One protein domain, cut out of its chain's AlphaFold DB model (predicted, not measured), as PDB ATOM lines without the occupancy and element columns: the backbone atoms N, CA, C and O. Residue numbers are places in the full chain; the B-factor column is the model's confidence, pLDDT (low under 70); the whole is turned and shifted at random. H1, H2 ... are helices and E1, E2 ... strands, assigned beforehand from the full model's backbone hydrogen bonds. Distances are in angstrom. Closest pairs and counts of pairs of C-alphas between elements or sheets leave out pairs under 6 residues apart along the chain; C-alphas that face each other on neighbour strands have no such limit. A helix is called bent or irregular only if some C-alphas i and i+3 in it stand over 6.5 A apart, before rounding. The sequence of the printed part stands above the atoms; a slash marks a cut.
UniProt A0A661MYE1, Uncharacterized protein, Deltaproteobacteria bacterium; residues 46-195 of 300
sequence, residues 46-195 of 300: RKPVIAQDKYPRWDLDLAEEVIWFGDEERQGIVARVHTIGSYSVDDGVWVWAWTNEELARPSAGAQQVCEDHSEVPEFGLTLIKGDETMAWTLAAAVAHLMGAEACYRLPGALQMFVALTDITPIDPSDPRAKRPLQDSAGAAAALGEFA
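Overview. This is residues 46 to 195 of the 300 residues of an uncharacterized protein of Deltaproteobacteria bacterium (UniProt A0A661MYE1). A strongly twisted antiparallel sheet of seven strands runs through the domain, with the long bent strands E3 and E7 side by side in its middle, and curls round the helix H3. H1 crosses E3 and meets H3, H2 and H4 lie at opposite ends of the long axis, and H5 packs on the face opposite to H3. The printed part has 150 residues with five named helices and seven named strands, in the order E1 E2 E3 E4 H1 H2 E5 H3 E6 E7 H4 H5; the class is mixed, helices and strands. The sheet is branched at E3, which has three neighbours. The whole is compact, with a radius of gyration of the C-alphas of 15.1 A, and elongated, spanning 47 by 30 by 29 A.

Arrangement. E1, residues 57 to 61, and E2, residues 66 to 70, form an antiparallel hairpin, with N 59 and O 68 3.0 A apart, within hydrogen-bond range. E3, residues 75 to 88, forms a hairpin with E2, where N 67 and O 79 are 2.9 A apart. E3 bends by 84 degrees at residue 82, and its pairing is staggered: E2 pairs with residues 75 to 80. E4, residues 93 to 96, pairs with residues 85 to 88 in a further hairpin, with N 86 and O 95 2.8 A apart. E1 E2 E3 E4 are a meander, each strand the antiparallel neighbour of the one before. H1, residues 104 to 116, is on the sheet, over E3 at a height of 8.3 A, and runs across the strands at 66 degrees to E3 on the local plane; the closest C-alphas are those of Thr 83 and Ser 107, 4.8 A apart. H1 is irregular: C-alphas 106 and 109 are 7.5 A apart. H2, residues 121 to 124, is not on the sheet and touches H1 only at the corner, with the C-alphas of Cys 114 and Phe 123 closest at 5.2 A. E5, residues 127 to 129, is an edge strand antiparallel to E4, with N 94 and O 128 2.8 A apart. The sheet curls round H3, residues 132 to 145. H1 and H3 touch, about perpendicular at 80 degrees, with residues 110 to 114 of H1 and 142 to 145 of H3 alone; the C-alphas of Ala 110 and Val 142 are closest at 6.4 A. E6, residues 150 to 154, and E7, residues 158 to 169, form a hairpin, with N 152 and O 162 2.9 A apart. E7 bends by 81 degrees at residue 166 and is antiparallel to E3, with N 82 and O 163 2.9 A apart. Beside E3, E2 and E4 lie on one side and E7 on the other. H4, residues 175 to 178, only grazes the sheet. H5, residues 184 to 194, is on the face opposite to H3, at a height of 7.7 A. Every O i to N i+4 pair is within hydrogen-bond range in H3, against 7 of 9 in H1 and 5 of 7 in H5; H2 and H4 are too short for such a pair.

Along the chain. E1 begins at C-alpha 57, (184.594, 239.813, 393.305). E3 is 29.7 A long from first to last C-alpha and E7 28.4 A. H3 is 20.1 A long, from C-alpha 132 at (163.657, 246.288, 385.631), H1 16.9 A and H5 15.4 A. H5 ends at C-alpha 194, (181.250, 258.124, 392.121).

Size, cuts and confidence. The C-alphas farthest apart are those of Pro 121 and Ser 173, at 47.5 A. The printed part has no cut. The link E4 to H1 is short and the other links are tight. The mean pLDDT of the printed part is 75.4; residues under 70 are 46 to 56, 72 to 75, 101 to 106, 156 to 157, 172 and 175 to 195, and H5 has a mean of 36.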
ATOM      1  N   ARG A  46     170.651 234.409 374.415       40.72
ATOM      2  CA  ARG A  46     171.583 233.298 374.145       40.72
ATOM      3  C   ARG A  46     173.055 233.633 374.396       40.72
ATOM      4  O   ARG A  46     173.888 232.728 374.292       40.72
ATOM      5  N   LYS A  47     173.404 234.891 374.689       40.12
ATOM      6  CA  LYS A  47     174.794 235.273 374.983       40.12
ATOM      7  C   LYS A  47     175.126 235.015 376.459       40.12
ATOM      8  O   LYS A  47     174.256 235.168 377.313       40.12
ATOM      9  N   PRO A  48     176.361 234.583 376.771       40.00
ATOM     10  CA  PRO A  48     176.734 234.235 378.131       40.00
ATOM     11  C   PRO A  48     176.688 235.479 379.020       40.00
ATOM     12  O   PRO A  48     177.525 236.370 378.914       40.00
ATOM     13  N   VAL A  49     175.721 235.519 379.930       48.38
ATOM     14  CA  VAL A  49     175.800 236.377 381.110       48.38
ATOM     15  C   VAL A  49     176.978 235.863 381.939       48.38
ATOM     16  O   VAL A  49     177.055 234.662 382.218       48.38
ATOM     17  N   ILE A  50     177.926 236.734 382.305       50.97
ATOM     18  CA  ILE A  50     178.946 236.363 383.294       50.97
ATOM     19  C   ILE A  50     178.204 236.141 384.608       50.97
ATOM     20  O   ILE A  50     177.759 237.090 385.252       50.97
ATOM     21  N   ALA A  51     178.021 234.874 384.960       48.25
ATOM     22  CA  ALA A  51     177.322 234.491 386.167       48.25
ATOM     23  C   ALA A  51     178.150 234.942 387.388       48.25
ATOM     24  O   ALA A  51     179.325 234.586 387.535       48.25
ATOM     25  N   GLN A  52     177.543 235.796 388.220       49.41
ATOM     26  CA  GLN A  52     178.175 236.396 389.405       49.41
ATOM     27  C   GLN A  52     178.615 235.345 390.436       49.41
ATOM     28  O   GLN A  52     179.515 235.593 391.232       49.41
ATOM     29  N   ASP A  53     178.023 234.151 390.400       49.78
ATOM     30  CA  ASP A  53     178.345 233.014 391.265       49.78
ATOM     31  C   ASP A  53     179.766 232.459 391.053       49.78
ATOM     32  O   ASP A  53     180.371 231.935 391.989       49.78
ATOM     33  N   LYS A  54     180.326 232.589 389.845       57.69
ATOM     34  CA  LYS A  54     181.676 232.107 389.519       57.69
ATOM     35  C   LYS A  54     182.777 233.112 389.861       57.69
ATOM     36  O   LYS A  54     183.911 232.705 390.106       57.69
ATOM     37  N   TYR A  55     182.454 234.403 389.858       67.62
ATOM     38  CA  TYR A  55     183.391 235.489 390.142       67.62
ATOM     39  C   TYR A  55     182.752 236.466 391.133       67.62
ATOM     40  O   TYR A  55     182.216 237.497 390.722       67.62
ATOM     41  N   PRO A  56     182.779 236.139 392.437       66.56
ATOM     42  CA  PRO A  56     182.075 236.909 393.464       66.56
ATOM     43  C   PRO A  56     182.664 238.308 393.680       66.56
ATOM     44  O   PRO A  56     182.019 239.165 394.294       66.56
ATOM     45  N   ARG A  57     183.892 238.540 393.199       77.12
ATOM     46  CA  ARG A  57     184.594 239.813 393.305       77.12
ATOM     47  C   ARG A  57     184.832 240.422 391.943       77.12
ATOM     48  O   ARG A  57     185.140 239.731 390.970       77.12
ATOM     49  N   TRP A  58     184.746 241.739 391.917       82.19
ATOM     50  CA  TRP A  58     185.041 242.526 390.743       82.19
ATOM     51  C   TRP A  58     185.692 243.847 391.145       82.19
ATOM     52  O   TRP A  58     185.581 244.294 392.282       82.19
ATOM     53  N   ASP A  59     186.417 244.448 390.214       82.12
ATOM     54  CA  ASP A  59     186.960 245.796 390.358       82.12
ATOM     55  C   ASP A  59     186.744 246.509 389.030       82.12
ATOM     56  O   ASP A  59     187.018 245.932 387.978       82.12
ATOM     57  N   LEU A  60     186.202 247.721 389.073       82.19
ATOM     58  CA  LEU A  60     185.881 248.506 387.889       82.19
ATOM     59  C   LEU A  60     186.735 249.765 387.892       82.19
ATOM     60  O   LEU A  60     186.695 250.553 388.832       82.19
ATOM     61  N   ASP A  61     187.467 249.968 386.808       81.62
ATOM     62  CA  ASP A  61     188.168 251.208 386.528       81.62
ATOM     63  C   ASP A  61     187.456 251.900 385.368       81.62
ATOM     64  O   ASP A  61     187.649 251.555 384.202       81.62
ATOM     65  N   LEU A  62     186.571 252.842 385.701       76.69
ATOM     66  CA  LEU A  62     185.806 253.600 384.710       76.69
ATOM     67  C   LEU A  62     186.700 254.514 383.866       76.69
ATOM     68  O   LEU A  62     186.385 254.753 382.706       76.69
ATOM     69  N   ALA A  63     187.814 255.009 384.417       74.88
ATOM     70  CA  ALA A  63     188.723 255.889 383.686       74.88
ATOM     71  C   ALA A  63     189.465 255.132 382.577       74.88
ATOM     72  O   ALA A  63     189.655 255.666 381.479       74.88
ATOM     73  N   GLU A  64     189.846 253.888 382.867       80.50
ATOM     74  CA  GLU A  64     190.479 252.984 381.910       80.50
ATOM     75  C   GLU A  64     189.475 252.141 381.114       80.50
ATOM     76  O   GLU A  64     189.881 251.498 380.145       80.50
ATOM     77  N   GLU A  65     188.183 252.164 381.466       87.12
ATOM     78  CA  GLU A  65     187.109 251.354 380.866       87.12
ATOM     79  C   GLU A  65     187.397 249.847 380.947       87.12
ATOM     80  O   GLU A  65     187.290 249.107 379.964       87.12
ATOM     81  N   VAL A  66     187.824 249.379 382.120       87.31
ATOM     82  CA  VAL A  66     188.179 247.974 382.344       87.31
ATOM     83  C   VAL A  66     187.521 247.455 383.610       87.31
ATOM     84  O   VAL A  66     187.534 248.114 384.647       87.31
ATOM     85  N   ILE A  67     186.994 246.236 383.533       86.25
ATOM     86  CA  ILE A  67     186.522 245.481 384.688       86.25
ATOM     87  C   ILE A  67     187.325 244.195 384.843       86.25
ATOM     88  O   ILE A  67     187.627 243.497 383.870       86.25
ATOM     89  N   TRP A  68     187.656 243.876 386.085       87.44
ATOM     90  CA  TRP A  68     188.268 242.615 386.477       87.44
ATOM     91  C   TRP A  68     187.263 241.798 387.269       87.44
ATOM     92  O   TRP A  68     186.538 242.344 388.091       87.44
ATOM     93  N   PHE A  69     187.267 240.488 387.053       84.81
ATOM     94  CA  PHE A  69     186.455 239.510 387.767       84.81
ATOM     95  C   PHE A  69     187.361 238.445 388.384       84.81
ATOM     96  O   PHE A  69     188.323 237.986 387.757       84.81
ATOM     97  N   GLY A  70     187.051 238.013 389.602       81.50
ATOM     98  CA  GLY A  70     187.846 237.021 390.319       81.50
ATOM     99  C   GLY A  70     187.238 236.586 391.644       81.50
ATOM    100  O   GLY A  70     186.072 236.848 391.938       81.50
ATOM    101  N   ASP A  71     188.063 235.913 392.436       74.31
ATOM    102  CA  ASP A  71     187.773 235.478 393.800       74.31
ATOM    103  C   ASP A  71     188.901 235.903 394.768       74.31
ATOM    104  O   ASP A  71     189.737 236.746 394.437       74.31
ATOM    105  N   GLU A  72     188.900 235.363 395.994       64.69
ATOM    106  CA  GLU A  72     189.934 235.625 397.009       64.69
ATOM    107  C   GLU A  72     191.339 235.185 396.597       64.69
ATOM    108  O   GLU A  72     192.327 235.751 397.070       64.69
ATOM    109  N   GLU A  73     191.447 234.177 395.737       61.81
ATOM    110  CA  GLU A  73     192.712 233.545 395.400       61.81
ATOM    111  C   GLU A  73     193.263 234.034 394.057       61.81
ATOM    112  O   GLU A  73     194.488 234.046 393.883       61.81
ATOM    113  N   ARG A  74     192.402 234.395 393.087       62.50
ATOM    114  CA  ARG A  74     192.804 234.727 391.708       62.50
ATOM    115  C   ARG A  74     191.840 235.688 391.012       62.50
ATOM    116  O   ARG A  74     190.631 235.466 390.963       62.50
ATOM    117  N   GLN A  75     192.399 236.679 390.317       65.19
ATOM    118  CA  GLN A  75     191.677 237.301 389.208       65.19
ATOM    119  C   GLN A  75     191.579 236.305 388.048       65.19
ATOM    120  O   GLN A  75     192.585 235.735 387.619       65.19
ATOM    121  N   GLY A  76     190.364 236.065 387.565       71.50
ATOM    122  CA  GLY A  76     190.093 235.060 386.544       71.50
ATOM    123  C   GLY A  76     189.915 235.642 385.150       71.50
ATOM    124  O   GLY A  76     190.315 235.004 384.177       71.50
ATOM    125  N   ILE A  77     189.303 236.824 385.045       84.88
ATOM    126  CA  ILE A  77     188.886 237.421 383.770       84.88
ATOM    127  C   ILE A  77     189.047 238.942 383.828       84.88
ATOM    128  O   ILE A  77     188.795 239.559 384.861       84.88
ATOM    129  N   VAL A  78     189.436 239.539 382.707       88.62
ATOM    130  CA  VAL A  78     189.388 240.982 382.454       88.62
ATOM    131  C   VAL A  78     188.557 241.246 381.201       88.62
ATOM    132  O   VAL A  78     188.574 240.442 380.269       88.62
ATOM    133  N   ALA A  79     187.827 242.356 381.180       89.62
ATOM    134  CA  ALA A  79     187.060 242.801 380.023       89.62
ATOM    135  C   ALA A  79     187.119 244.326 379.885       89.62
ATOM    136  O   ALA A  79     187.265 245.044 380.878       89.62
ATOM    137  N   ARG A  80     186.980 244.816 378.656       91.31
ATOM    138  CA  ARG A  80     186.660 246.216 378.376       91.31
ATOM    139  C   ARG A  80     185.197 246.471 378.730       91.31
ATOM    140  O   ARG A  80     184.347 245.597 378.550       91.31
ATOM    141  N   VAL A  81     184.920 247.657 379.258       90.50
ATOM    142  CA  VAL A  81     183.583 248.092 379.665       90.50
ATOM    143  C   VAL A  81     183.143 249.267 378.821       90.50
ATOM    144  O   VAL A  81     183.876 250.235 378.663       90.50
ATOM    145  N   HIS A  82     181.898 249.213 378.368       90.94
ATOM    146  CA  HIS A  82     181.191 250.384 377.876       90.94
ATOM    147  C   HIS A  82     179.959 250.614 378.738       90.94
ATOM    148  O   HIS A  82     179.102 249.733 378.853       90.94
ATOM    149  N   THR A  83     179.875 251.782 379.367       90.38
ATOM    150  CA  THR A  83     178.738 252.108 380.226       90.38
ATOM    151  C   THR A  83     177.534 252.424 379.352       90.38
ATOM    152  O   THR A  83     177.600 253.307 378.501       90.38
ATOM    153  N   ILE A  84     176.435 251.698 379.555       93.19
ATOM    154  CA  ILE A  84     175.216 251.864 378.758       93.19
ATOM    155  C   ILE A  84     174.280 252.848 379.455       93.19
ATOM    156  O   ILE A  84     173.845 253.837 378.871       93.19
ATOM    157  N   GLY A  85     173.986 252.592 380.726       90.88
ATOM    158  CA  GLY A  85     173.043 253.390 381.494       90.88
ATOM    159  C   GLY A  85     172.854 252.867 382.902       90.88
ATOM    160  O   GLY A  85     173.581 251.987 383.371       90.88
ATOM    161  N   SER A  86     171.880 253.442 383.586       88.50
ATOM    162  CA  SER A  86     171.560 253.120 384.966       88.50
ATOM    163  C   SER A  86     170.059 253.101 385.204       88.50
ATOM    164  O   SER A  86     169.334 253.908 384.622       88.50
ATOM    165  N   TYR A  87     169.617 252.214 386.089       87.38
ATOM    166  CA  TYR A  87     168.227 252.060 386.496       87.38
ATOM    167  C   TYR A  87     168.067 252.304 387.999       87.38
ATOM    168  O   TYR A  87     168.768 251.695 388.811       87.38
ATOM    169  N   SER A  88     167.142 253.193 388.362       82.81
ATOM    170  CA  SER A  88     166.683 253.395 389.740       82.81
ATOM    171  C   SER A  88     165.504 252.467 390.002       82.81
ATOM    172  O   SER A  88     164.452 252.620 389.378       82.81
ATOM    173  N   VAL A  89     165.682 251.508 390.913       76.06
ATOM    174  CA  VAL A  89     164.611 250.576 391.304       76.06
ATOM    175  C   VAL A  89     163.489 251.320 392.022       76.06
ATOM    176  O   VAL A  89     162.321 251.060 391.746       76.06
ATOM    177  N   ASP A  90     163.845 252.269 392.888       74.88
ATOM    178  CA  ASP A  90     162.885 253.017 393.707       74.88
ATOM    179  C   ASP A  90     161.997 253.928 392.855       74.88
ATOM    180  O   ASP A  90     160.795 254.048 393.099       74.88
ATOM    181  N   ASP A  91     162.579 254.541 391.821       72.25
ATOM    182  CA  ASP A  91     161.865 255.486 390.961       72.25
ATOM    183  C   ASP A  91     161.233 254.823 389.728       72.25
ATOM    184  O   ASP A  91     160.369 255.425 389.084       72.25
ATOM    185  N   GLY A  92     161.665 253.609 389.367       81.38
ATOM    186  CA  GLY A  92     161.256 252.945 388.128       81.38
ATOM    187  C   GLY A  92     161.718 253.712 386.889       81.38
ATOM    188  O   GLY A  92     160.932 253.987 385.978       81.38
ATOM    189  N   VAL A  93     162.979 254.155 386.889       82.12
ATOM    190  CA  VAL A  93     163.519 255.054 385.860       82.12
ATOM    191  C   VAL A  93     164.861 254.564 385.341       82.12
ATOM    192  O   VAL A  93     165.781 254.300 386.111       82.12
ATOM    193  N   TRP A  94     164.987 254.528 384.018       88.50
ATOM    194  CA  TRP A  94     166.227 254.353 383.277       88.50
ATOM    195  C   TRP A  94     166.778 255.697 382.790       88.50
ATOM    196  O   TRP A  94     166.036 256.543 382.285       88.50
ATOM    197  N   VAL A  95     168.094 255.860 382.898       87.25
ATOM    198  CA  VAL A  95     168.852 257.001 382.375       87.25
ATOM    199  C   VAL A  95     170.081 256.483 381.640       87.25
ATOM    200  O   VAL A  95     170.788 255.603 382.138       87.25
ATOM    201  N   TRP A  96     170.355 257.038 380.464       89.50
ATOM    202  CA  TRP A  96     171.520 256.660 379.672       89.50
ATOM    203  C   TRP A  96     172.819 257.219 380.247       89.50
ATOM    204  O   TRP A  96     172.860 258.301 380.822       89.50
ATOM    205  N   ALA A  97     173.923 256.502 380.061       88.00
ATOM    206  CA  ALA A  97     175.200 256.912 380.633       88.00
ATOM    207  C   ALA A  97     175.743 258.212 380.012       88.00
ATOM    208  O   ALA A  97     176.362 259.007 380.714       88.00
ATOM    209  N   TRP A  98     175.459 258.478 378.733       83.75
ATOM    210  CA  TRP A  98     175.931 259.687 378.042       83.75
ATOM    211  C   TRP A  98     175.210 260.969 378.464       83.75
ATOM    212  O   TRP A  98     175.678 262.062 378.156       83.75
ATOM    213  N   THR A  99     174.093 260.878 379.192       79.00
ATOM    214  CA  THR A  99     173.456 262.068 379.778       79.00
ATOM    215  C   THR A  99     174.146 262.515 381.070       79.00
ATOM    216  O   THR A  99     173.724 263.498 381.673       79.00
ATOM    217  N   ASN A 100     175.187 261.801 381.513       71.62
ATOM    218  CA  ASN A 100     176.028 262.151 382.651       71.62
ATOM    219  C   ASN A 100     177.455 262.472 382.166       71.62
ATOM    220  O   ASN A 100     178.131 261.608 381.612       71.62
ATOM    221  N   GLU A 101     177.931 263.697 382.410       60.31
ATOM    222  CA  GLU A 101     179.259 264.161 381.974       60.31
ATOM    223  C   GLU A 101     180.410 263.289 382.506       60.31
ATOM    224  O   GLU A 101     181.386 263.060 381.791       60.31
ATOM    225  N   GLU A 102     180.282 262.735 383.714       58.53
ATOM    226  CA  GLU A 102     181.305 261.868 384.318       58.53
ATOM    227  C   GLU A 102     181.365 260.477 383.664       58.53
ATOM    228  O   GLU A 102     182.399 259.810 383.694       58.53
ATOM    229  N   LEU A 103     180.272 260.053 383.021       66.62
ATOM    230  CA  LEU A 103     180.156 258.774 382.317       66.62
ATOM    231  C   LEU A 103     180.168 258.936 380.790       66.62
ATOM    232  O   LEU A 103     180.121 257.938 380.068       66.62
ATOM    233  N   ALA A 104     180.279 260.165 380.280       61.25
ATOM    234  CA  ALA A 104     180.205 260.472 378.853       61.25
ATOM    235  C   ALA A 104     181.323 259.798 378.044       61.25
ATOM    236  O   ALA A 104     181.090 259.285 376.953       61.25
ATOM    237  N   ARG A 105     182.545 259.734 378.589       69.50
ATOM    238  CA  ARG A 105     183.666 259.072 377.904       69.50
ATOM    239  C   ARG A 105     183.480 257.541 377.835       69.50
ATOM    240  O   ARG A 105     183.455 257.037 376.713       69.50
ATOM    241  N   PRO A 106     183.231 256.826 378.954       65.56
ATOM    242  CA  PRO A 106     182.929 255.388 378.941       65.56
ATOM    243  C   PRO A 106     181.699 254.972 378.125       65.56
ATOM    244  O   PRO A 106     181.551 253.796 377.786       65.56
ATOM    245  N   SER A 107     180.796 255.908 377.833       77.12
ATOM    246  CA  SER A 107     179.537 255.648 377.128       77.12
ATOM    247  C   SER A 107     179.544 256.028 375.651       77.12
ATOM    248  O   SER A 107     178.568 255.737 374.965       77.12
ATOM    249  N   ALA A 108     180.637 256.587 375.119       79.38
ATOM    250  CA  ALA A 108     180.699 257.051 373.730       79.38
ATOM    251  C   ALA A 108     180.311 255.963 372.707       79.38
ATOM    252  O   ALA A 108     179.624 256.242 371.727       79.38
ATOM    253  N   GLY A 109     180.697 254.705 372.954       84.50
ATOM    254  CA  GLY A 109     180.300 253.577 372.106       84.50
ATOM    255  C   GLY A 109     178.803 253.252 372.179       84.50
ATOM    256  O   GLY A 109     178.191 252.959 371.156       84.50
ATOM    257  N   ALA A 110     178.206 253.337 373.371       86.38
ATOM    258  CA  ALA A 110     176.772 253.124 373.566       86.38
ATOM    259  C   ALA A 110     175.950 254.262 372.941       86.38
ATOM    260  O   ALA A 110     174.965 253.998 372.255       86.38
ATOM    261  N   GLN A 111     176.401 255.508 373.108       91.25
ATOM    262  CA  GLN A 111     175.784 256.680 372.492       91.25
ATOM    263  C   GLN A 111     175.775 256.563 370.966       91.25
ATOM    264  O   GLN A 111     174.716 256.703 370.361       91.25
ATOM    265  N   GLN A 112     176.922 256.253 370.349       91.44
ATOM    266  CA  GLN A 112     177.009 256.105 368.894       91.44
ATOM    267  C   GLN A 112     176.032 255.044 368.378       91.44
ATOM    268  O   GLN A 112     175.354 255.266 367.382       91.44
ATOM    269  N   VAL A 113     175.911 253.909 369.076       92.00
ATOM    270  CA  VAL A 113     174.959 252.854 368.705       92.00
ATOM    271  C   VAL A 113     173.514 253.339 368.756       92.00
ATOM    272  O   VAL A 113     172.745 253.036 367.844       92.00
ATOM    273  N   CYS A 114     173.144 254.083 369.797       89.88
ATOM    274  CA  CYS A 114     171.804 254.641 369.929       89.88
ATOM    275  C   CYS A 114     171.513 255.717 368.872       89.88
ATOM    276  O   CYS A 114     170.408 255.758 368.341       89.88
ATOM    277  N   GLU A 115     172.503 256.538 368.512       91.12
ATOM    278  CA  GLU A 115     172.392 257.520 367.425       91.12
ATOM    279  C   GLU A 115     172.236 256.844 366.053       91.12
ATOM    280  O   GLU A 115     171.369 257.232 365.266       91.12
ATOM    281  N   ASP A 116     173.024 255.797 365.791       93.62
ATOM    282  CA  ASP A 116     172.976 255.023 364.545       93.62
ATOM    283  C   ASP A 116     171.640 254.281 364.360       93.62
ATOM    284  O   ASP A 116     171.281 253.964 363.227       93.62
ATOM    285  N   HIS A 117     170.904 254.040 365.453       91.19
ATOM    286  CA  HIS A 117     169.602 253.361 365.479       91.19
ATOM    287  C   HIS A 117     168.484 254.272 366.014       91.19
ATOM    288  O   HIS A 117     167.595 253.837 366.750       91.19
ATOM    289  N   SER A 118     168.543 255.562 365.671       88.75
ATOM    290  CA  SER A 118     167.588 256.588 366.120       88.75
ATOM    291  C   SER A 118     166.123 256.342 365.719       88.75
ATOM    292  O   SER A 118     165.227 257.026 366.213       88.75
ATOM    293  N   GLU A 119     165.851 255.373 364.840       88.56
ATOM    294  CA  GLU A 119     164.504 254.887 364.549       88.56
ATOM    295  C   GLU A 119     163.843 254.167 365.733       88.56
ATOM    296  O   GLU A 119     162.616 254.072 365.758       88.56
ATOM    297  N   VAL A 120     164.627 253.690 366.708       85.88
ATOM    298  CA  VAL A 120     164.129 253.150 367.979       85.88
ATOM    299  C   VAL A 120     163.772 254.327 368.895       85.88
ATOM    300  O   VAL A 120     164.678 255.032 369.350       85.88
ATOM    301  N   PRO A 121     162.481 254.572 369.198       83.56
ATOM    302  CA  PRO A 121     162.055 255.779 369.909       83.56
ATOM    303  C   PRO A 121     162.757 255.988 371.256       83.56
ATOM    304  O   PRO A 121     163.120 257.110 371.606       83.56
ATOM    305  N   GLU A 122     162.986 254.907 371.999       86.44
ATOM    306  CA  GLU A 122     163.604 254.909 373.322       86.44
ATOM    307  C   GLU A 122     165.057 255.401 373.300       86.44
ATOM    308  O   GLU A 122     165.509 256.024 374.261       86.44
ATOM    309  N   PHE A 123     165.790 255.173 372.207       89.19
ATOM    310  CA  PHE A 123     167.198 255.569 372.092       89.19
ATOM    311  C   PHE A 123     167.380 257.088 371.997       89.19
ATOM    312  O   PHE A 123     168.447 257.600 372.331       89.19
ATOM    313  N   GLY A 124     166.333 257.822 371.606       79.81
ATOM    314  CA  GLY A 124     166.327 259.286 371.582       79.81
ATOM    315  C   GLY A 124     165.898 259.950 372.897       79.81
ATOM    316  O   GLY A 124     165.974 261.175 373.008       79.81
ATOM    317  N   LEU A 125     165.419 259.187 373.883       78.75
ATOM    318  CA  LEU A 125     164.936 259.726 375.158       78.75
ATOM    319  C   LEU A 125     166.069 259.819 376.172       78.75
ATOM    320  O   LEU A 125     166.857 258.895 376.294       78.75
ATOM    321  N   THR A 126     166.131 260.890 376.960       76.19
ATOM    322  CA  THR A 126     167.137 261.040 378.029       76.19
ATOM    323  C   THR A 126     166.774 260.283 379.304       76.19
ATOM    324  O   THR A 126     167.656 259.875 380.057       76.19
ATOM    325  N   LEU A 127     165.476 260.106 379.548       81.31
ATOM    326  CA  LEU A 127     164.912 259.476 380.733       81.31
ATOM    327  C   LEU A 127     163.714 258.626 380.314       81.31
ATOM    328  O   LEU A 127     162.856 259.087 379.562       81.31
ATOM    329  N   ILE A 128     163.652 257.390 380.805       85.12
ATOM    330  CA  ILE A 128     162.621 256.424 380.417       85.12
ATOM    331  C   ILE A 128     162.028 255.804 381.678       85.12
ATOM    332  O   ILE A 128     162.757 255.286 382.520       85.12
ATOM    333  N   LYS A 129     160.703 255.860 381.827       81.62
ATOM    334  CA  LYS A 129     159.996 255.212 382.939       81.62
ATOM    335  C   LYS A 129     159.653 253.776 382.583       81.62
ATOM    336  O   LYS A 129     159.074 253.537 381.528       81.62
ATOM    337  N   GLY A 130     159.929 252.858 383.496       84.75
ATOM    338  CA  GLY A 130     159.591 251.454 383.330       84.75
ATOM    339  C   GLY A 130     160.090 250.602 384.481       84.75
ATOM    340  O   GLY A 130     160.514 251.108 385.514       84.75
ATOM    341  N   ASP A 131     159.997 249.296 384.292       85.31
ATOM    342  CA  ASP A 131     160.437 248.311 385.264       85.31
ATOM    343  C   ASP A 131     161.868 247.828 384.975       85.31
ATOM    344  O   ASP A 131     162.540 248.240 384.022       85.31
ATOM    345  N   GLU A 132     162.345 246.907 385.807       85.56
ATOM    346  CA  GLU A 132     163.657 246.288 385.631       85.56
ATOM    347  C   GLU A 132     163.749 245.498 384.308       85.56
ATOM    348  O   GLU A 132     164.813 245.436 383.687       85.56
ATOM    349  N   THR A 133     162.631 244.938 383.836       86.06
ATOM    350  CA  THR A 133     162.546 244.225 382.553       86.06
ATOM    351  C   THR A 133     162.896 245.145 381.385       86.06
ATOM    352  O   THR A 133     163.674 244.770 380.501       86.06
ATOM    353  N   MET A 134     162.365 246.370 381.389       91.19
ATOM    354  CA  MET A 134     162.702 247.403 380.413       91.19
ATOM    355  C   MET A 134     164.190 247.767 380.485       91.19
ATOM    356  O   MET A 134     164.849 247.816 379.446       91.19
ATOM    357  N   ALA A 135     164.743 247.970 381.684       88.38
ATOM    358  CA  ALA A 135     166.162 248.292 381.854       88.38
ATOM    359  C   ALA A 135     167.080 247.216 381.247       88.38
ATOM    360  O   ALA A 135     167.979 247.529 380.463       88.38
ATOM    361  N   TRP A 136     166.809 245.936 381.529       89.81
ATOM    362  CA  TRP A 136     167.528 244.818 380.911       89.81
ATOM    363  C   TRP A 136     167.357 244.770 379.397       89.81
ATOM    364  O   TRP A 136     168.318 244.482 378.686       89.81
ATOM    365  N   THR A 137     166.154 245.058 378.902       86.88
ATOM    366  CA  THR A 137     165.854 245.060 377.466       86.88
ATOM    367  C   THR A 137     166.676 246.112 376.729       86.88
ATOM    368  O   THR A 137     167.340 245.786 375.744       86.88
ATOM    369  N   LEU A 138     166.696 247.347 377.238       89.94
ATOM    370  CA  LEU A 138     167.474 248.447 376.668       89.94
ATOM    371  C   LEU A 138     168.976 248.152 376.725       89.94
ATOM    372  O   LEU A 138     169.669 248.262 375.713       89.94
ATOM    373  N   ALA A 139     169.472 247.700 377.880       92.12
ATOM    374  CA  ALA A 139     170.877 247.345 378.051       92.12
ATOM    375  C   ALA A 139     171.313 246.214 377.105       92.12
ATOM    376  O   ALA A 139     172.338 246.317 376.429       92.12
ATOM    377  N   ALA A 140     170.520 245.145 377.012       87.00
ATOM    378  CA  ALA A 140     170.811 244.012 376.145       87.00
ATOM    379  C   ALA A 140     170.759 244.389 374.659       87.00
ATOM    380  O   ALA A 140     171.592 243.907 373.891       87.00
ATOM    381  N   ALA A 141     169.817 245.248 374.255       87.44
ATOM    382  CA  ALA A 141     169.724 245.746 372.886       87.44
ATOM    383  C   ALA A 141     170.987 246.526 372.498       87.44
ATOM    384  O   ALA A 141     171.629 246.194 371.502       87.44
ATOM    385  N   VAL A 142     171.412 247.487 373.323       92.31
ATOM    386  CA  VAL A 142     172.634 248.260 373.054       92.31
ATOM    387  C   VAL A 142     173.866 247.355 373.051       92.31
ATOM    388  O   VAL A 142     174.633 247.378 372.093       92.31
ATOM    389  N   ALA A 143     174.032 246.483 374.051       88.56
ATOM    390  CA  ALA A 143     175.150 245.539 374.090       88.56
ATOM    391  C   ALA A 143     175.194 244.636 372.841       88.56
ATOM    392  O   ALA A 143     176.268 244.338 372.314       88.56
ATOM    393  N   HIS A 144     174.035 244.213 372.333       87.00
ATOM    394  CA  HIS A 144     173.946 243.431 371.105       87.00
ATOM    395  C   HIS A 144     174.419 244.204 369.882       87.00
ATOM    396  O   HIS A 144     175.265 243.699 369.145       87.00
ATOM    397  N   LEU A 145     173.883 245.409 369.690       89.44
ATOM    398  CA  LEU A 145     174.202 246.280 368.561       89.44
ATOM    399  C   LEU A 145     175.675 246.712 368.579       89.44
ATOM    400  O   LEU A 145     176.303 246.800 367.528       89.44
ATOM    401  N   MET A 146     176.264 246.862 369.768       89.19
ATOM    402  CA  MET A 146     177.703 247.079 369.954       89.19
ATOM    403  C   MET A 146     178.568 245.859 369.596       89.19
ATOM    404  O   MET A 146     179.792 245.956 369.574       89.19
ATOM    405  N   GLY A 147     177.970 244.688 369.363       88.12
ATOM    406  CA  GLY A 147     178.713 243.445 369.173       88.12
ATOM    407  C   GLY A 147     179.373 242.929 370.455       88.12
ATOM    408  O   GLY A 147     180.283 242.107 370.372       88.12
ATOM    409  N   ALA A 148     178.912 243.369 371.630       87.75
ATOM    410  CA  ALA A 148     179.475 242.964 372.911       87.75
ATOM    411  C   ALA A 148     179.326 241.456 373.156       87.75
ATOM    412  O   ALA A 148     178.398 240.792 372.663       87.75
ATOM    413  N   GLU A 149     180.252 240.907 373.934       86.94
ATOM    414  CA  GLU A 149     180.271 239.491 374.294       86.94
ATOM    415  C   GLU A 149     179.287 239.192 375.430       86.94
ATOM    416  O   GLU A 149     178.671 238.123 375.439       86.94
ATOM    417  N   ALA A 150     179.098 240.153 376.338       84.81
ATOM    418  CA  ALA A 150     178.148 240.059 377.440       84.81
ATOM    419  C   ALA A 150     177.564 241.429 377.824       84.81
ATOM    420  O   ALA A 150     178.137 242.478 377.534       84.81
ATOM    421  N   CYS A 151     176.430 241.396 378.521       85.88
ATOM    422  CA  CYS A 151     175.872 242.526 379.259       85.88
ATOM    423  C   CYS A 151     175.953 242.197 380.750       85.88
ATOM    424  O   CYS A 151     175.656 241.067 381.151       85.88
ATOM    425  N   TYR A 152     176.363 243.161 381.567       86.88
ATOM    426  CA  TYR A 152     176.547 242.973 382.998       86.88
ATOM    427  C   TYR A 152     175.907 244.109 383.788       86.88
ATOM    428  O   TYR A 152     175.962 245.270 383.388       86.88
ATOM    429  N   ARG A 153     175.307 243.755 384.926       87.62
ATOM    430  CA  ARG A 153     174.740 244.702 385.882       87.62
ATOM    431  C   ARG A 153     175.629 244.767 387.115       87.62
ATOM    432  O   ARG A 153     175.831 243.757 387.792       87.62
ATOM    433  N   LEU A 154     176.125 245.959 387.414       81.81
ATOM    434  CA  LEU A 154     176.870 246.241 388.632       81.81
ATOM    435  C   LEU A 154     175.896 246.322 389.821       81.81
ATOM    436  O   LEU A 154     174.831 246.933 389.692       81.81
ATOM    437  N   PRO A 155     176.226 245.698 390.965       71.56
ATOM    438  CA  PRO A 155     175.415 245.803 392.171       71.56
ATOM    439  C   PRO A 155     175.492 247.220 392.762       71.56
ATOM    440  O   PRO A 155     176.544 247.855 392.735       71.56
ATOM    441  N   GLY A 156     174.379 247.694 393.318       67.31
ATOM    442  CA  GLY A 156     174.223 249.028 393.905       67.31
ATOM    443  C   GLY A 156     172.743 249.415 393.986       67.31
ATOM    444  O   GLY A 156     171.908 248.751 393.369       67.31
ATOM    445  N   ALA A 157     172.415 250.466 394.743       59.78
ATOM    446  CA  ALA A 157     171.051 251.004 394.803       59.78
ATOM    447  C   ALA A 157     170.622 251.585 393.446       59.78
ATOM    448  O   ALA A 157     169.533 251.303 392.948       59.78
ATOM    449  N   LEU A 158     171.538 252.302 392.789       70.25
ATOM    450  CA  LEU A 158     171.452 252.597 391.366       70.25
ATOM    451  C   LEU A 158     172.115 251.465 390.573       70.25
ATOM    452  O   LEU A 158     173.333 251.287 390.607       70.25
ATOM    453  N   GLN A 159     171.313 250.710 389.832       83.06
ATOM    454  CA  GLN A 159     171.798 249.576 389.057       83.06
ATOM    455  C   GLN A 159     172.450 250.068 387.766       83.06
ATOM    456  O   GLN A 159     171.756 250.521 386.860       83.06
ATOM    457  N   MET A 160     173.777 249.984 387.663       85.69
ATOM    458  CA  MET A 160     174.504 250.367 386.450       85.69
ATOM    459  C   MET A 160     174.642 249.175 385.501       85.69
ATOM    460  O   MET A 160     174.997 248.072 385.916       85.69
ATOM    461  N   PHE A 161     174.398 249.411 384.217       90.19
ATOM    462  CA  PHE A 161     174.464 248.410 383.160       90.19
ATOM    463  C   PHE A 161     175.617 248.719 382.213       90.19
ATOM    464  O   PHE A 161     175.770 249.846 381.729       90.19
ATOM    465  N   VAL A 162     176.420 247.696 381.938       90.81
ATOM    466  CA  VAL A 162     177.617 247.791 381.105       90.81
ATOM    467  C   VAL A 162     177.638 246.698 380.041       90.81
ATOM    468  O   VAL A 162     177.250 245.553 380.289       90.81
ATOM    469  N   ALA A 163     178.131 247.041 378.856       91.19
ATOM    470  CA  ALA A 163     178.511 246.081 377.831       91.19
ATOM    471  C   ALA A 163     179.964 245.646 378.056       91.19
ATOM    472  O   ALA A 163     180.827 246.483 378.324       91.19
ATOM    473  N   LEU A 164     180.225 244.344 377.935       89.50
ATOM    474  CA  LEU A 164     181.549 243.751 378.086       89.50
ATOM    475  C   LEU A 164     182.094 243.292 376.733       89.50
ATOM    476  O   LEU A 164     181.458 242.501 376.028       89.50
ATOM    477  N   THR A 165     183.287 243.765 376.404       89.31
ATOM    478  CA  THR A 165     184.034 243.438 375.185       89.31
ATOM    479  C   THR A 165     185.436 242.949 375.545       89.31
ATOM    480  O   THR A 165     185.919 243.173 376.656       89.31
ATOM    481  N   ASP A 166     186.089 242.246 374.621       89.62
ATOM    482  CA  ASP A 166     187.455 241.734 374.781       89.62
ATOM    483  C   ASP A 166     187.647 240.902 376.064       89.62
ATOM    484  O   ASP A 166     188.625 241.059 376.807       89.62
ATOM    485  N   ILE A 167     186.693 240.008 376.342       88.44
ATOM    486  CA  ILE A 167     186.695 239.188 377.555       88.44
ATOM    487  C   ILE A 167     187.845 238.183 377.471       88.44
ATOM    488  O   ILE A 167     187.829 237.230 376.688       88.44
ATOM    489  N   THR A 168     188.854 238.360 378.320       85.44
ATOM    490  CA  THR A 168     190.072 237.547 378.294       85.44
ATOM    491  C   THR A 168     190.396 236.971 379.671       85.44
ATOM    492  O   THR A 168     190.323 237.674 380.680       85.44
ATOM    493  N   PRO A 169     190.771 235.680 379.757       84.62
ATOM    494  CA  PRO A 169     191.331 235.131 380.982       84.62
ATOM    495  C   PRO A 169     192.647 235.826 381.325       84.62
ATOM    496  O   PRO A 169     193.483 236.042 380.445       84.62
ATOM    497  N   ILE A 170     192.859 236.126 382.603       79.25
ATOM    498  CA  ILE A 170     194.117 236.720 383.059       79.25
ATOM    499  C   ILE A 170     195.138 235.605 383.288       79.25
ATOM    500  O   ILE A 170     194.850 234.601 383.944       79.25
ATOM    501  N   ASP A 171     196.345 235.780 382.752       76.50
ATOM    502  CA  ASP A 171     197.467 234.895 383.058       76.50
ATOM    503  C   ASP A 171     197.832 235.045 384.551       76.50
ATOM    504  O   ASP A 171     198.077 236.166 384.995       76.50
ATOM    505  N   PRO A 172     197.922 233.960 385.343       69.19
ATOM    506  CA  PRO A 172     198.322 234.035 386.752       69.19
ATOM    507  C   PRO A 172     199.682 234.712 387.004       69.19
ATOM    508  O   PRO A 172     199.979 235.111 388.132       69.19
ATOM    509  N   SER A 173     200.536 234.798 385.982       71.44
ATOM    510  CA  SER A 173     201.818 235.504 386.023       71.44
ATOM    511  C   SER A 173     201.722 237.000 385.690       71.44
ATOM    512  O   SER A 173     202.678 237.732 385.958       71.44
ATOM    513  N   ASP A 174     200.585 237.470 385.163       72.50
ATOM    514  CA  ASP A 174     200.329 238.882 384.881       72.50
ATOM    515  C   ASP A 174     200.342 239.683 386.198       72.50
ATOM    516  O   ASP A 174     199.646 239.320 387.150       72.50
ATOM    517  N   PRO A 175     201.105 240.788 386.295       67.62
ATOM    518  CA  PRO A 175     201.103 241.645 387.481       67.62
ATOM    519  C   PRO A 175     199.705 242.128 387.886       67.62
ATOM    520  O   PRO A 175     199.454 242.322 389.077       67.62
ATOM    521  N   ARG A 176     198.788 242.283 386.920       66.19
ATOM    522  CA  ARG A 176     197.392 242.668 387.160       66.19
ATOM    523  C   ARG A 176     196.636 241.607 387.949       66.19
ATOM    524  O   ARG A 176     195.856 241.983 388.811       66.19
ATOM    525  N   ALA A 177     196.969 240.321 387.784       64.56
ATOM    526  CA  ALA A 177     196.341 239.202 388.495       64.56
ATOM    527  C   ALA A 177     196.467 239.276 390.027       64.56
ATOM    528  O   ALA A 177     195.777 238.550 390.740       64.56
ATOM    529  N   LYS A 178     197.370 240.128 390.534       62.78
ATOM    530  CA  LYS A 178     197.621 240.354 391.964       62.78
ATOM    531  C   LYS A 178     196.972 241.631 392.501       62.78
ATOM    532  O   LYS A 178     197.152 241.933 393.681       62.78
ATOM    533  N   ARG A 179     196.268 242.405 391.664       66.56
ATOM    534  CA  ARG A 179     195.535 243.594 392.110       66.56
ATOM    535  C   ARG A 179     194.413 243.131 393.053       66.56
ATOM    536  O   ARG A 179     193.632 242.261 392.659       66.56
ATOM    537  N   PRO A 180     194.340 243.659 394.287       64.56
ATOM    538  CA  PRO A 180     193.271 243.304 395.207       64.56
ATOM    539  C   PRO A 180     191.936 243.703 394.579       64.56
ATOM    540  O   PRO A 180     191.737 244.866 394.238       64.56
ATOM    541  N   LEU A 181     191.060 242.719 394.377       67.25
ATOM    542  CA  LEU A 181     189.698 242.975 393.930       67.25
ATOM    543  C   LEU A 181     188.878 243.484 395.104       67.25
ATOM    544  O   LEU A 181     189.032 243.007 396.233       67.25
ATOM    545  N   GLN A 182     188.000 244.433 394.819       60.56
ATOM    546  CA  GLN A 182     187.047 244.899 395.805       60.56
ATOM    547  C   GLN A 182     186.057 243.770 396.097       60.56
ATOM    548  O   GLN A 182     185.676 242.993 395.215       60.56
ATOM    549  N   ASP A 183     185.661 243.648 397.362       54.28
ATOM    550  CA  ASP A 183     184.534 242.789 397.692       54.28
ATOM    551  C   ASP A 183     183.278 243.426 397.092       54.28
ATOM    552  O   ASP A 183     183.134 244.650 397.126       54.28
ATOM    553  N   SER A 184     182.369 242.628 396.533       47.25
ATOM    554  CA  SER A 184     181.182 243.139 395.827       47.25
ATOM    555  C   SER A 184     180.318 244.068 396.699       47.25
ATOM    556  O   SER A 184     179.679 244.978 396.173       47.25
ATOM    557  N   ALA A 185     180.373 243.909 398.026       38.97
ATOM    558  CA  ALA A 185     179.762 244.809 399.006       38.97
ATOM    559  C   ALA A 185     180.519 246.144 399.201       38.97
ATOM    560  O   ALA A 185     179.893 247.177 399.417       38.97
ATOM    561  N   GLY A 186     181.854 246.147 399.117       32.81
ATOM    562  CA  GLY A 186     182.679 247.358 399.234       32.81
ATOM    563  C   GLY A 186     182.689 248.205 397.959       32.81
ATOM    564  O   GLY A 186     182.742 249.429 398.032       32.81
ATOM    565  N   ALA A 187     182.557 247.566 396.795       38.09
ATOM    566  CA  ALA A 187     182.496 248.251 395.507       38.09
ATOM    567  C   ALA A 187     181.159 248.970 395.268       38.09
ATOM    568  O   ALA A 187     181.136 250.026 394.643       38.09
ATOM    569  N   ALA A 188     180.054 248.453 395.820       37.28
ATOM    570  CA  ALA A 188     178.774 249.163 395.848       37.28
ATOM    571  C   ALA A 188     178.873 250.490 396.628       37.28
ATOM    572  O   ALA A 188     178.283 251.486 396.220       37.28
ATOM    573  N   ALA A 189     179.677 250.531 397.699       32.66
ATOM    574  CA  ALA A 189     179.952 251.759 398.445       32.66
ATOM    575  C   ALA A 189     180.840 252.737 397.650       32.66
ATOM    576  O   ALA A 189     180.549 253.927 397.620       32.66
ATOM    577  N   ALA A 190     181.865 252.243 396.943       30.97
ATOM    578  CA  ALA A 190     182.743 253.069 396.106       30.97
ATOM    579  C   ALA A 190     182.044 253.605 394.838       30.97
ATOM    580  O   ALA A 190     182.259 254.745 394.446       30.97
ATOM    581  N   LEU A 191     181.153 252.834 394.205       36.38
ATOM    582  CA  LEU A 191     180.294 253.344 393.124       36.38
ATOM    583  C   LEU A 191     179.226 254.317 393.642       36.38
ATOM    584  O   LEU A 191     178.811 255.202 392.898       36.38
ATOM    585  N   GLY A 192     178.843 254.208 394.918       35.47
ATOM    586  CA  GLY A 192     178.109 255.248 395.638       35.47
ATOM    587  C   GLY A 192     178.919 256.540 395.833       35.47
ATOM    588  O   GLY A 192     178.330 257.615 395.825       35.47
ATOM    589  N   GLU A 193     180.255 256.470 395.926       33.22
ATOM    590  CA  GLU A 193     181.138 257.656 395.973       33.22
ATOM    591  C   GLU A 193     181.304 258.337 394.602       33.22
ATOM    592  O   GLU A 193     181.438 259.558 394.547       33.22
ATOM    593  N   PHE A 194     181.264 257.580 393.495       32.56
ATOM    594  CA  PHE A 194     181.250 258.124 392.121       32.56
ATOM    595  C   PHE A 194     179.854 258.515 391.637       32.56
ATOM    596  O   PHE A 194     179.700 259.188 390.619       32.56
ATOM    597  N   ALA A 195     178.813 258.126 392.365       37.72
ATOM    598  CA  ALA A 195     177.518 258.737 392.213       37.72
ATOM    599  C   ALA A 195     177.598 260.126 392.857       37.72
ATOM    600  O   ALA A 195     177.277 260.314 394.028       37.72
TER     601      ALA A 195